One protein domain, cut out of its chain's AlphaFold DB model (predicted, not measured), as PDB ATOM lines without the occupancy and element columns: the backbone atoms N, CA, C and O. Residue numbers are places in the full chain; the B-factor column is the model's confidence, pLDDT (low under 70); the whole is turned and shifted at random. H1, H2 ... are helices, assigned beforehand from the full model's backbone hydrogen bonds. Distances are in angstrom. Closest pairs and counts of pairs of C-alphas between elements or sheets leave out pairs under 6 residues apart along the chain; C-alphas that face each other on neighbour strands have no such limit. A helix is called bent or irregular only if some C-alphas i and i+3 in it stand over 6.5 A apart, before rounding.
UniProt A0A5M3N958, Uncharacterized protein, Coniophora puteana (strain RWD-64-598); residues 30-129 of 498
ATOM      1  N   THR A  30     136.308 152.353 111.531       92.56
ATOM      2  CA  THR A  30     137.464 152.993 110.889       92.56
ATOM      3  C   THR A  30     138.680 152.076 110.962       92.56
ATOM      4  O   THR A  30     138.777 151.231 111.855       92.56
ATOM      5  N   THR A  31     139.645 152.268 110.059       91.94
ATOM      6  CA  THR A  31     140.914 151.522 110.050       91.94
ATOM      7  C   THR A  31     141.650 151.636 111.391       91.94
ATOM      8  O   THR A  31     142.212 150.654 111.872       91.94
ATOM      9  N   LEU A  32     141.580 152.809 112.038       91.19
ATOM     10  CA  LEU A  32     142.134 153.037 113.373       91.19
ATOM     11  C   LEU A  32     141.390 152.220 114.438       91.19
ATOM     12  O   LEU A  32     142.021 151.433 115.135       91.19
ATOM     13  N   HIS A  33     140.061 152.345 114.542       92.44
ATOM     14  CA  HIS A  33     139.272 151.601 115.535       92.44
ATOM     15  C   HIS A  33     139.430 150.079 115.373       92.44
ATOM     16  O   HIS A  33     139.543 149.350 116.355       92.44
ATOM     17  N   ALA A  34     139.499 149.597 114.129       94.56
ATOM     18  CA  ALA A  34     139.750 148.197 113.818       94.56
ATOM     19  C   ALA A  34     141.153 147.734 114.239       94.56
ATOM     20  O   ALA A  34     141.277 146.656 114.817       94.56
ATOM     21  N   GLN A  35     142.197 148.541 114.017       93.19
ATOM     22  CA  GLN A  35     143.547 148.233 114.497       93.19
ATOM     23  C   GLN A  35     143.604 148.208 116.036       93.19
ATOM     24  O   GLN A  35     144.093 147.232 116.600       93.19
ATOM     25  N   LEU A  36     143.028 149.213 116.710       91.19
ATOM     26  CA  LEU A  36     142.945 149.274 118.177       91.19
ATOM     27  C   LEU A  36     142.233 148.049 118.766       91.19
ATOM     28  O   LEU A  36     142.713 147.467 119.738       91.19
ATOM     29  N   PHE A  37     141.119 147.624 118.161       93.44
ATOM     30  CA  PHE A  37     140.385 146.428 118.575       93.44
ATOM     31  C   PHE A  37     141.200 145.140 118.374       93.44
ATOM     32  O   PHE A  37     141.241 144.294 119.267       93.44
ATOM     33  N   LEU A  38     141.874 144.988 117.226       94.31
ATOM     34  CA  LEU A  38     142.723 143.827 116.930       94.31
ATOM     35  C   LEU A  38     143.921 143.724 117.884       94.31
ATOM     36  O   LEU A  38     144.256 142.621 118.325       94.31
ATOM     37  N   ASP A  39     144.545 144.853 118.223       91.00
ATOM     38  CA  ASP A  39     145.651 144.901 119.176       91.00
ATOM     39  C   ASP A  39     145.172 144.618 120.604       91.00
ATOM     40  O   ASP A  39     145.692 143.701 121.238       91.00
ATOM     41  N   ALA A  40     144.121 145.293 121.082       90.19
ATOM     42  CA  ALA A  40     143.553 145.052 122.410       90.19
ATOM     43  C   ALA A  40     143.105 143.590 122.608       90.19
ATOM     44  O   ALA A  40     143.405 142.981 123.640       90.19
ATOM     45  N   LEU A  41     142.467 142.990 121.595       92.62
ATOM     46  CA  LEU A  41     142.138 141.564 121.584       92.62
ATOM     47  C   LEU A  41     143.402 140.696 121.659       92.62
ATOM     48  O   LEU A  41     143.447 139.748 122.432       92.62
ATOM     49  N   THR A  42     144.446 141.005 120.893       91.81
ATOM     50  CA  THR A  42     145.694 140.215 120.873       91.81
ATOM     51  C   THR A  42     146.414 140.239 122.211       91.81
ATOM     52  O   THR A  42     146.854 139.195 122.689       91.81
ATOM     53  N   ILE A  43     146.486 141.416 122.828       88.38
ATOM     54  CA  ILE A  43     147.041 141.633 124.162       88.38
ATOM     55  C   ILE A  43     146.257 140.783 125.186       88.38
ATOM     56  O   ILE A  43     146.851 140.014 125.942       88.38
ATOM     57  N   ARG A  44     144.916 140.803 125.132       89.25
ATOM     58  CA  ARG A  44     144.041 139.972 125.979       89.25
ATOM     59  C   ARG A  44     144.220 138.463 125.758       89.25
ATOM     60  O   ARG A  44     144.301 137.708 126.726       89.25
ATOM     61  N   LEU A  45     144.303 138.008 124.505       92.00
ATOM     62  CA  LEU A  45     144.515 136.594 124.173       92.00
ATOM     63  C   LEU A  45     145.908 136.115 124.627       92.00
ATOM     64  O   LEU A  45     146.018 135.007 125.147       92.00
ATOM     65  N   ASN A  46     146.950 136.950 124.511       89.81
ATOM     66  CA  ASN A  46     148.280 136.667 125.065       89.81
ATOM     67  C   ASN A  46     148.235 136.469 126.589       89.81
ATOM     68  O   ASN A  46     148.783 135.480 127.072       89.81
ATOM     69  N   ALA A  47     147.536 137.334 127.335       89.00
ATOM     70  CA  ALA A  47     147.401 137.202 128.789       89.00
ATOM     71  C   ALA A  47     146.769 135.855 129.206       89.00
ATOM     72  O   ALA A  47     147.248 135.200 130.132       89.00
ATOM     73  N   ILE A  48     145.742 135.391 128.481       90.75
ATOM     74  CA  ILE A  48     145.087 134.086 128.712       90.75
ATOM     75  C   ILE A  48     146.026 132.916 128.381       90.75
ATOM     76  O   ILE A  48     146.097 131.938 129.128       90.75
ATOM     77  N   ILE A  49     146.769 133.009 127.274       90.50
ATOM     78  CA  ILE A  49     147.756 131.997 126.869       90.50
ATOM     79  C   ILE A  49     148.876 131.903 127.912       90.50
ATOM     80  O   ILE A  49     149.235 130.802 128.330       90.50
ATOM     81  N   GLU A  50     149.403 133.029 128.389       88.06
ATOM     82  CA  GLU A  50     150.452 133.020 129.406       88.06
ATOM     83  C   GLU A  50     149.929 132.547 130.768       88.06
ATOM     84  O   GLU A  50     150.615 131.788 131.454       88.06
ATOM     85  N   ALA A  51     148.686 132.885 131.132       86.56
ATOM     86  CA  ALA A  51     148.020 132.295 132.291       86.56
ATOM     87  C   ALA A  51     147.988 130.759 132.193       86.56
ATOM     88  O   ALA A  51     148.336 130.074 133.155       86.56
ATOM     89  N   SER A  52     147.651 130.208 131.021       86.88
ATOM     90  CA  SER A  52     147.640 128.754 130.818       86.88
ATOM     91  C   SER A  52     149.012 128.106 131.027       86.88
ATOM     92  O   SER A  52     149.095 127.049 131.651       86.88
ATOM     93  N   ALA A  53     150.087 128.779 130.605       84.25
ATOM     94  CA  ALA A  53     151.459 128.321 130.801       84.25
ATOM     95  C   ALA A  53     151.925 128.422 132.264       84.25
ATOM     96  O   ALA A  53     152.622 127.531 132.743       84.25
ATOM     97  N   ARG A  54     151.548 129.496 132.974       84.38
ATOM     98  CA  ARG A  54     151.936 129.734 134.375       84.38
ATOM     99  C   ARG A  54     151.192 128.830 135.363       84.38
ATOM    100  O   ARG A  54     151.793 128.387 136.336       84.38
ATOM    101  N   TRP A  55     149.905 128.562 135.128       82.31
ATOM    102  CA  TRP A  55     149.035 127.855 136.081       82.31
ATOM    103  C   TRP A  55     148.734 126.394 135.703       82.31
ATOM    104  O   TRP A  55     148.219 125.649 136.533       82.31
ATOM    105  N   GLY A  56     149.018 125.962 134.470       77.12
ATOM    106  CA  GLY A  56     148.898 124.563 134.030       77.12
ATOM    107  C   GLY A  56     147.469 124.022 133.845       77.12
ATOM    108  O   GLY A  56     147.299 122.901 133.371       77.12
ATOM    109  N   ILE A  57     146.428 124.799 134.169       77.38
ATOM    110  CA  ILE A  57     145.013 124.389 134.062       77.38
ATOM    111  C   ILE A  57     144.500 124.544 132.614       77.38
ATOM    112  O   ILE A  57     143.535 125.266 132.356       77.38
ATOM    113  N   GLU A  58     145.169 123.896 131.652       72.25
ATOM    114  CA  GLU A  58     144.998 124.117 130.203       72.25
ATOM    115  C   GLU A  58     143.521 124.146 129.772       72.25
ATOM    116  O   GLU A  58     143.095 125.098 129.121       72.25
ATOM    117  N   GLY A  59     142.710 123.174 130.204       82.19
ATOM    118  CA  GLY A  59     141.297 123.075 129.819       82.19
ATOM    119  C   GLY A  59     140.434 124.291 130.190       82.19
ATOM    120  O   GLY A  59     139.542 124.653 129.423       82.19
ATOM    121  N   VAL A  60     140.711 124.961 131.317       87.12
ATOM    122  CA  VAL A  60     139.972 126.174 131.722       87.12
ATOM    123  C   VAL A  60     140.362 127.345 130.827       87.12
ATOM    124  O   VAL A  60     139.492 127.988 130.248       87.12
ATOM    125  N   TYR A  61     141.661 127.583 130.639       87.88
ATOM    126  CA  TYR A  61     142.129 128.690 129.803       87.88
ATOM    127  C   TYR A  61     141.812 128.488 128.321       87.88
ATOM    128  O   TYR A  61     141.526 129.461 127.636       87.88
ATOM    129  N   VAL A  62     141.771 127.248 127.827       91.00
ATOM    130  CA  VAL A  62     141.284 126.917 126.478       91.00
ATOM    131  C   VAL A  62     139.800 127.261 126.317       91.00
ATOM    132  O   VAL A  62     139.417 127.791 125.272       91.00
ATOM    133  N   ALA A  63     138.972 127.024 127.340       91.94
ATOM    134  CA  ALA A  63     137.566 127.425 127.332       91.94
ATOM    135  C   ALA A  63     137.402 128.957 127.388       91.94
ATOM    136  O   ALA A  63     136.643 129.510 126.593       91.94
ATOM    137  N   THR A  64     138.160 129.654 128.245       92.00
ATOM    138  CA  THR A  64     138.194 131.130 128.289       92.00
ATOM    139  C   THR A  64     138.649 131.714 126.951       92.00
ATOM    140  O   THR A  64     137.967 132.566 126.390       92.00
ATOM    141  N   LEU A  65     139.750 131.212 126.383       92.75
ATOM    142  CA  LEU A  65     140.290 131.654 125.097       92.75
ATOM    143  C   LEU A  65     139.277 131.449 123.961       92.75
ATOM    144  O   LEU A  65     139.166 132.302 123.084       92.75
ATOM    145  N   LYS A  66     138.506 130.350 123.990       94.56
ATOM    146  CA  LYS A  66     137.398 130.139 123.051       94.56
ATOM    147  C   LYS A  66     136.310 131.201 123.224       94.56
ATOM    148  O   LYS A  66     135.959 131.840 122.240       94.56
ATOM    149  N   ALA A  67     135.808 131.400 124.444       94.06
ATOM    150  CA  ALA A  67     134.713 132.331 124.720       94.06
ATOM    151  C   ALA A  67     135.060 133.782 124.342       94.06
ATOM    152  O   ALA A  67     134.231 134.493 123.785       94.06
ATOM    153  N   GLU A  68     136.304 134.200 124.575       93.81
ATOM    154  CA  GLU A  68     136.814 135.530 124.217       93.81
ATOM    155  C   GLU A  68     136.919 135.731 122.697       93.81
ATOM    156  O   GLU A  68     136.586 136.798 122.179       93.81
ATOM    157  N   ILE A  69     137.321 134.688 121.961       94.31
ATOM    158  CA  ILE A  69     137.309 134.688 120.493       94.31
ATOM    159  C   ILE A  69     135.867 134.698 119.969       94.31
ATOM    160  O   ILE A  69     135.557 135.514 119.104       94.31
ATOM    161  N   ASP A  70     134.985 133.843 120.499       94.25
ATOM    162  CA  ASP A  70     133.568 133.776 120.117       94.25
ATOM    163  C   ASP A  70     132.872 135.135 120.335       94.25
ATOM    164  O   ASP A  70     132.167 135.613 119.448       94.25
ATOM    165  N   ALA A  71     133.115 135.792 121.476       93.69
ATOM    166  CA  ALA A  71     132.584 137.119 121.783       93.69
ATOM    167  C   ALA A  71     133.115 138.199 120.825       93.69
ATOM    168  O   ALA A  71     132.378 139.103 120.440       93.69
ATOM    169  N   ALA A  72     134.379 138.101 120.397       94.56
ATOM    170  CA  ALA A  72     134.969 139.017 119.423       94.56
ATOM    171  C   ALA A  72     134.524 138.758 117.966       94.56
ATOM    172  O   ALA A  72     134.697 139.637 117.116       94.56
ATOM    173  N   MET A  73     133.945 137.591 117.645       94.38
ATOM    174  CA  MET A  73     133.593 137.216 116.265       94.38
ATOM    175  C   MET A  73     132.696 138.215 115.511       94.38
ATOM    176  O   MET A  73     132.950 138.387 114.316       94.38
ATOM    177  N   PRO A  74     131.697 138.901 116.107       94.88
ATOM    178  CA  PRO A  74     130.903 139.908 115.395       94.88
ATOM    179  C   PRO A  74     131.762 141.074 114.887       94.88
ATOM    180  O   PRO A  74     131.701 141.427 113.709       94.88
ATOM    181  N   ALA A  75     132.634 141.611 115.746       95.06
ATOM    182  CA  ALA A  75     133.560 142.687 115.402       95.06
ATOM    183  C   ALA A  75     134.629 142.225 114.393       95.06
ATOM    184  O   ALA A  75     134.881 142.913 113.406       95.06
ATOM    185  N   LEU A  76     135.200 141.025 114.568       95.00
ATOM    186  CA  LEU A  76     136.153 140.437 113.614       95.00
ATOM    187  C   LEU A  76     135.524 140.195 112.230       95.00
ATOM    188  O   LEU A  76     136.166 140.439 111.208       95.00
ATOM    189  N   SER A  77     134.264 139.754 112.186       93.81
ATOM    190  CA  SER A  77     133.520 139.547 110.937       93.81
ATOM    191  C   SER A  77     133.227 140.873 110.235       93.81
ATOM    192  O   SER A  77     133.378 140.970 109.019       93.81
ATOM    193  N   TYR A  78     132.880 141.913 110.997       94.38
ATOM    194  CA  TYR A  78     132.679 143.264 110.478       94.38
ATOM    195  C   TYR A  78     133.980 143.868 109.918       94.38
ATOM    196  O   TYR A  78     133.982 144.368 108.798       94.38
ATOM    197  N   ILE A  79     135.114 143.718 110.614       94.31
ATOM    198  CA  ILE A  79     136.451 144.098 110.113       94.31
ATOM    199  C   ILE A  79     136.786 143.356 108.805       94.31
ATOM    200  O   ILE A  79     137.288 143.958 107.853       94.31
ATOM    201  N   GLY A  80     136.475 142.056 108.726       92.81
ATOM    202  CA  GLY A  80     136.635 141.259 107.506       92.81
ATOM    203  C   GLY A  80     135.747 141.733 106.349       92.81
ATOM    204  O   GLY A  80     136.199 141.768 105.201       92.81
ATOM    205  N   MET A  81     134.513 142.154 106.643       93.38
ATOM    206  CA  MET A  81     133.611 142.768 105.667       93.38
ATOM    207  C   MET A  81     134.166 144.103 105.162       93.38
ATOM    208  O   MET A  81     134.269 144.272 103.952       93.38
ATOM    209  N   LEU A  82     134.596 145.012 106.047       91.62
ATOM    210  CA  LEU A  82     135.174 146.304 105.650       91.62
ATOM    211  C   LEU A  82     136.379 146.121 104.714       91.62
ATOM    212  O   LEU A  82     136.391 146.691 103.624       91.62
ATOM    213  N   ARG A  83     137.334 145.247 105.063       90.94
ATOM    214  CA  ARG A  83     138.470 144.911 104.178       90.94
ATOM    215  C   ARG A  83     138.028 144.353 102.820       90.94
ATOM    216  O   ARG A  83     138.688 144.597 101.814       90.94
ATOM    217  N   SER A  84     136.916 143.623 102.777       89.94
ATOM    218  CA  SER A  84     136.358 143.082 101.531       89.94
ATOM    219  C   SER A  84     135.628 144.145 100.695       89.94
ATOM    220  O   SER A  84     135.628 144.055  99.471       89.94
ATOM    221  N   SER A  85     135.008 145.145 101.332       90.75
ATOM    222  CA  SER A  85     134.224 146.199 100.670       90.75
ATOM    223  C   SER A  85     135.063 147.376 100.169       90.75
ATOM    224  O   SER A  85     134.777 147.901  99.099       90.75
ATOM    225  N   TYR A  86     136.090 147.786 100.918       86.44
ATOM    226  CA  TYR A  86     136.981 148.901 100.560       86.44
ATOM    227  C   TYR A  86     138.208 148.467  99.737       86.44
ATOM    228  O   TYR A  86     138.956 149.316  99.257       86.44
ATOM    229  N   GLY A  87     138.420 147.158  99.568       78.62
ATOM    230  CA  GLY A  87     139.637 146.604  98.975       78.62
ATOM    231  C   GLY A  87     140.837 146.649  99.927       78.62
ATOM    232  O   GLY A  87     140.802 147.279 100.988       78.62
ATOM    233  N   GLU A  88     141.921 145.965  99.552       75.50
ATOM    234  CA  GLU A  88     143.105 145.845 100.417       75.50
ATOM    235  C   GLU A  88     143.849 147.179 100.591       75.50
ATOM    236  O   GLU A  88     144.408 147.425 101.659       75.50
ATOM    237  N   ASP A  89     143.783 148.055  99.583       78.31
ATOM    238  CA  ASP A  89     144.387 149.393  99.599       78.31
ATOM    239  C   ASP A  89     143.562 150.409 100.413       78.31
ATOM    240  O   ASP A  89     144.118 151.333 101.006       78.31
ATOM    241  N   GLY A  90     142.233 150.245 100.467       80.69
ATOM    242  CA  GLY A  90     141.318 151.185 101.127       80.69
ATOM    243  C   GLY A  90     141.133 150.954 102.631       80.69
ATOM    244  O   GLY A  90     140.806 151.890 103.359       80.69
ATOM    245  N   PHE A  91     141.349 149.728 103.122       88.25
ATOM    246  CA  PHE A  91     141.168 149.377 104.538       88.25
ATOM    247  C   PHE A  91     142.308 148.485 105.052       88.25
ATOM    248  O   PHE A  91     142.153 147.293 105.340       88.25
ATOM    249  N   PHE A  92     143.495 149.085 105.162       88.44
ATOM    250  CA  PHE A  92     144.708 148.395 105.592       88.44
ATOM    251  C   PHE A  92     144.790 148.238 107.122       88.44
ATOM    252  O   PHE A  92     145.288 149.111 107.833       88.44
ATOM    253  N   VAL A  93     144.338 147.088 107.630       90.94
ATOM    254  CA  VAL A  93     144.557 146.655 109.024       90.94
ATOM    255  C   VAL A  93     145.594 145.535 109.104       90.94
ATOM    256  O   VAL A  93     145.549 144.556 108.350       90.94
ATOM    257  N   SER A  94     146.528 145.655 110.048       91.00
ATOM    258  CA  SER A  94     147.539 144.632 110.303       91.00
ATOM    259  C   SER A  94     146.910 143.507 111.123       91.00
ATOM    260  O   SER A  94     146.421 143.750 112.223       91.00
ATOM    261  N   ILE A  95     146.904 142.269 110.610       91.94
ATOM    262  CA  ILE A  95     146.270 141.139 111.309       91.94
ATOM    263  C   ILE A  95     147.275 140.461 112.263       91.94
ATOM    264  O   ILE A  95     148.279 139.906 111.795       91.94
ATOM    265  N   PRO A  96     147.000 140.417 113.577       92.00
ATOM    266  CA  PRO A  96     147.872 139.799 114.574       92.00
ATOM    267  C   PRO A  96     148.218 138.321 114.303       92.00
ATOM    268  O   PRO A  96     147.408 137.592 113.716       92.00
ATOM    269  N   PRO A  97     149.393 137.824 114.748       93.12
ATOM    270  CA  PRO A  97     149.808 136.432 114.568       93.12
ATOM    271  C   PRO A  97     148.785 135.433 115.114       93.12
ATOM    272  O   PRO A  97     148.390 134.525 114.391       93.12
ATOM    273  N   ILE A  98     148.294 135.641 116.340       92.12
ATOM    274  CA  ILE A  98     147.299 134.783 117.010       92.12
ATOM    275  C   ILE A  98     146.106 134.511 116.082       92.12
ATOM    276  O   ILE A  98     145.788 133.362 115.776       92.12
ATOM    277  N   LEU A  99     145.497 135.573 115.552       91.81
ATOM    278  CA  LEU A  99     144.308 135.482 114.703       91.81
ATOM    279  C   LEU A  99     144.624 134.851 113.335       91.81
ATOM    280  O   LEU A  99     143.851 134.026 112.846       91.81
ATOM    281  N   ARG A 100     145.799 135.136 112.748       92.62
ATOM    282  CA  ARG A 100     146.287 134.453 111.527       92.62
ATOM    283  C   ARG A 100     146.541 132.954 111.739       92.62
ATOM    284  O   ARG A 100     146.427 132.173 110.791       92.62
ATOM    285  N   TRP A 101     146.897 132.544 112.955       94.06
ATOM    286  CA  TRP A 101     147.200 131.156 113.300       94.06
ATOM    287  C   TRP A 101     146.001 130.358 113.809       94.06
ATOM    288  O   TRP A 101     146.041 129.137 113.689       94.06
ATOM    289  N   LEU A 102     144.917 130.991 114.268       88.88
ATOM    290  CA  LEU A 102     143.720 130.322 114.797       88.88
ATOM    291  C   LEU A 102     143.208 129.177 113.901       88.88
ATOM    292  O   LEU A 102     143.012 128.056 114.372       88.88
ATOM    293  N   LYS A 103     143.089 129.415 112.586       88.94
ATOM    294  CA  LYS A 103     142.681 128.382 111.612       88.94
ATOM    295  C   LYS A 103     143.748 127.299 111.381       88.94
ATOM    296  O   LYS A 103     143.402 126.160 111.091       88.94
ATOM    297  N   ARG A 104     145.038 127.638 111.494       91.00
ATOM    298  CA  ARG A 104     146.167 126.695 111.332       91.00
ATOM    299  C   ARG A 104     146.376 125.810 112.561       91.00
ATOM    300  O   ARG A 104     146.896 124.710 112.431       91.00
ATOM    301  N   ALA A 105     145.985 126.305 113.729       91.12
ATOM    302  CA  ALA A 105     146.113 125.635 115.012       91.12
ATOM    303  C   ALA A 105     145.036 124.561 115.259       91.12
ATOM    304  O   ALA A 105     145.146 123.802 116.215       91.12
ATOM    305  N   GLY A 106     143.985 124.500 114.431       90.19
ATOM    306  CA  GLY A 106     142.851 123.591 114.639       90.19
ATOM    307  C   GLY A 106     141.916 124.001 115.785       90.19
ATOM    308  O   GLY A 106     141.056 123.218 116.171       90.19
ATOM    309  N   GLY A 107     142.068 125.216 116.326       90.50
ATOM    310  CA  GLY A 107     141.261 125.748 117.427       90.50
ATOM    311  C   GLY A 107     142.089 126.235 118.627       90.50
ATOM    312  O   GLY A 107     143.321 126.244 118.570       90.50
ATOM    313  N   PRO A 108     141.427 126.649 119.727       91.19
ATOM    314  CA  PRO A 108     142.081 127.320 120.856       91.19
ATOM    315  C   PRO A 108     143.143 126.474 121.576       91.19
ATOM    316  O   PRO A 108     144.205 126.998 121.898       91.19
ATOM    317  N   ALA A 109     142.918 125.167 121.763       89.31
ATOM    318  CA  ALA A 109     143.885 124.267 122.411       89.31
ATOM    319  C   ALA A 109     145.208 124.159 121.633       89.31
ATOM    320  O   ALA A 109     146.290 124.357 122.184       89.31
ATOM    321  N   GLY A 110     145.126 123.936 120.318       91.38
ATOM    322  CA  GLY A 110     146.309 123.930 119.461       91.38
ATOM    323  C   GLY A 110     146.998 125.295 119.399       91.38
ATOM    324  O   GLY A 110     148.209 125.356 119.199       91.38
ATOM    325  N   LEU A 111     146.260 126.392 119.609       92.06
ATOM    326  CA  LEU A 111     146.831 127.736 119.631       92.06
ATOM    327  C   LEU A 111     147.618 127.989 120.922       92.06
ATOM    328  O   LEU A 111     148.739 128.485 120.834       92.06
ATOM    329  N   VAL A 112     147.089 127.582 122.082       90.50
ATOM    330  CA  VAL A 112     147.826 127.557 123.359       90.50
ATOM    331  C   VAL A 112     149.099 126.723 123.211       90.50
ATOM    332  O   VAL A 112     150.199 127.247 123.384       90.50
ATOM    333  N   SER A 113     148.963 125.463 122.782       89.00
ATOM    334  CA  SER A 113     150.091 124.550 122.553       89.00
ATOM    335  C   SER A 113     151.175 125.151 121.643       89.00
ATOM    336  O   SER A 113     152.366 125.016 121.924       89.00
ATOM    337  N   LEU A 114     150.796 125.844 120.562       90.06
ATOM    338  CA  LEU A 114     151.749 126.476 119.645       90.06
ATOM    339  C   LEU A 114     152.380 127.758 120.206       90.06
ATOM    340  O   LEU A 114     153.564 127.984 119.968       90.06
ATOM    341  N   ALA A 115     151.630 128.604 120.913       88.88
ATOM    342  CA  ALA A 115     152.128 129.877 121.437       88.88
ATOM    343  C   ALA A 115     153.062 129.695 122.648       88.88
ATOM    344  O   ALA A 115     154.065 130.399 122.774       88.88
ATOM    345  N   VAL A 116     152.774 128.712 123.510       87.81
ATOM    346  CA  VAL A 116     153.584 128.385 124.698       87.81
ATOM    347  C   VAL A 116     154.870 127.630 124.329       87.81
ATOM    348  O   VAL A 116     155.893 127.776 125.002       87.81
ATOM    349  N   ALA A 117     154.866 126.856 123.239       88.50
ATOM    350  CA  ALA A 117     156.044 126.135 122.763       88.50
ATOM    351  C   ALA A 117     157.161 127.094 122.295       88.50
ATOM    352  O   ALA A 117     157.181 127.549 121.146       88.50
ATOM    353  N   LYS A 118     158.131 127.369 123.180       86.44
ATOM    354  CA  LYS A 118     159.313 128.196 122.881       86.44
ATOM    355  C   LYS A 118     159.979 127.761 121.573       86.44
ATOM    356  O   LYS A 118     160.255 126.586 121.343       86.44
ATOM    357  N   GLY A 119     160.249 128.737 120.710       87.25
ATOM    358  CA  GLY A 119     160.876 128.515 119.406       87.25
ATOM    359  C   GLY A 119     159.936 128.056 118.282       87.25
ATOM    360  O   GLY A 119     160.401 127.980 117.136       87.25
ATOM    361  N   SER A 120     158.643 127.815 118.558       92.44
ATOM    362  CA  SER A 120     157.634 127.577 117.518       92.44
ATOM    363  C   SER A 120     157.515 128.771 116.565       92.44
ATOM    364  O   SER A 120     157.945 129.893 116.855       92.44
ATOM    365  N   ARG A 121     156.900 128.543 115.401       92.38
ATOM    366  CA  ARG A 121     156.695 129.612 114.422       92.38
ATOM    367  C   ARG A 121     155.665 130.652 114.887       92.38
ATOM    368  O   ARG A 121     155.878 131.828 114.627       92.38
ATOM    369  N   LEU A 122     154.605 130.247 115.595       92.94
ATOM    370  CA  LEU A 122     153.642 131.189 116.182       92.94
ATOM    371  C   LEU A 122     154.318 132.034 117.272       92.94
ATOM    372  O   LEU A 122     154.257 133.255 117.200       92.94
ATOM    373  N   HIS A 123     155.060 131.401 118.183       89.31
ATOM    374  CA  HIS A 123     155.806 132.080 119.246       89.31
ATOM    375  C   HIS A 123     156.795 133.125 118.691       89.31
ATOM    376  O   HIS A 123     156.857 134.252 119.172       89.31
ATOM    377  N   LYS A 124     157.522 132.791 117.613       89.81
ATOM    378  CA  LYS A 124     158.418 133.733 116.913       89.81
ATOM    379  C   LYS A 124     157.673 134.861 116.194       89.81
ATOM    380  O   LYS A 124     158.133 135.995 116.219       89.81
ATOM    381  N   GLU A 125     156.536 134.571 115.557       91.56
ATOM    382  CA  GLU A 125     155.709 135.605 114.919       91.56
ATOM    383  C   GLU A 125     155.006 136.511 115.955       91.56
ATOM    384  O   GLU A 125     154.766 137.672 115.641       91.56
ATOM    385  N   GLN A 126     154.723 136.024 117.175       88.06
ATOM    386  CA  GLN A 126     154.246 136.818 118.322       88.06
ATOM    387  C   GLN A 126     155.338 137.714 118.910       88.06
ATOM    388  O   GLN A 126     155.076 138.888 119.132       88.06
ATOM    389  N   ALA A 127     156.554 137.200 119.124       85.50
ATOM    390  CA  ALA A 127     157.662 137.992 119.666       85.50
ATOM    391  C   ALA A 127     158.065 139.170 118.754       85.50
ATOM    392  O   ALA A 127     158.553 140.185 119.232       85.50
ATOM    393  N   GLY A 128     157.829 139.056 117.442       85.19
ATOM    394  CA  GLY A 128     157.990 140.153 116.481       85.19
ATOM    395  C   GLY A 128     156.748 141.035 116.279       85.19
ATOM    396  O   GLY A 128     156.722 141.804 115.319       85.19
ATOM    397  N   TRP A 129     155.697 140.901 117.098       85.31
ATOM    398  CA  TRP A 129     154.482 141.716 116.993       85.31
ATOM    399  C   TRP A 129     154.486 142.864 118.000       85.31
ATOM    400  O   TRP A 129     154.223 142.665 119.184       85.31
TER     401      TRP A 129
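What this domain is: This is residues 30 to 129 of the 498 residues of an uncharacterized protein of Coniophora puteana (strain RWD-64-598) (UniProt A0A5M3N958). Two long helices, H2 and H1, lie side by side as a helical hairpin, and of three short helices H4 packs on both of them near their turn, H3 packs on H1 at residues 42 to 45, and H5 packs on H3 and H4 alone. H4 crosses both long helices near that turn, H3 sits next to H4, and H5 packs on H3 and H4 as the part farthest out; at the other end of the hairpin H2 kinks, and its residues 84 to 89 stick out. The printed part has 100 residues with five named helices, H1 to H5 in order along the chain, and no named strand, so its class is all helix. The whole is compact, with a radius of gyration of the C-alphas of 13.9 A, yet elongated, spanning 43 by 26 by 21 A.

Where its parts are: Find C-alpha 58 at (144.998, 124.117, 130.203); from there H2, residues 58 to 90, runs 39.9 A to C-alpha 90 at (141.318, 151.185, 101.127). H2 is irregular, with C-alphas 85 and 88 standing 8.9 A apart, and it has a kink of 65 degrees near residue 84. Go back to C-alpha 31 at (140.914, 151.522, 110.050), where H1, residues 31 to 55, begins its 36.1 A. After H2 come H3, residues 97 to 102, H4, residues 108 to 116, 12.2 A long, and H5, residues 121 to 127, which ends at C-alpha 127 at (157.662, 137.992, 119.666).

How they stand to each other: Begin with the hairpin: H1 and H2 touch, closest at the C-alphas of Ser 52 and Glu 58, 5.4 A apart, and run opposite ways at a shallow tilt of 19 degrees. H4 touches H2 with residues 58 to 66 of H2 alone, closest at the C-alphas of Val 62 and Ala 109, 5.5 A, about perpendicular at 88 degrees. H4 also touches H1, with residues 49 to 53 of H1 alone; the closest C-alphas, of Ile 49 and Val 112, are 5.7 A apart. H3 and H4 form a second hairpin, the closest C-alphas being those of Leu 102 and Leu 111, 6.3 A apart. H3 only just touches H1, with 3 pairs of C-alphas within 8 A, the closest those of Thr 42 and Ile 98 at 6.9 A. Farther out, H5 touches H4, with the C-alphas of Ala 115 and His 123 closest at 4.8 A, and H3, with those of Pro 97 and Gln 126 closest at 5.8 A. H5 is apart from H1 and H2. In H1, H3, H4 and H5 every O i to N i+4 pair is within hydrogen-bond range; in H2, 24 of 29 are.

The domain as a whole: Look for the two C-alphas farthest apart at Gly 56 and Tyr 86, 43.1 A. The printed part has no cut, and none of its links is long. No printed residue is under 70 in pLDDT, and the mean of the printed part is 89.8.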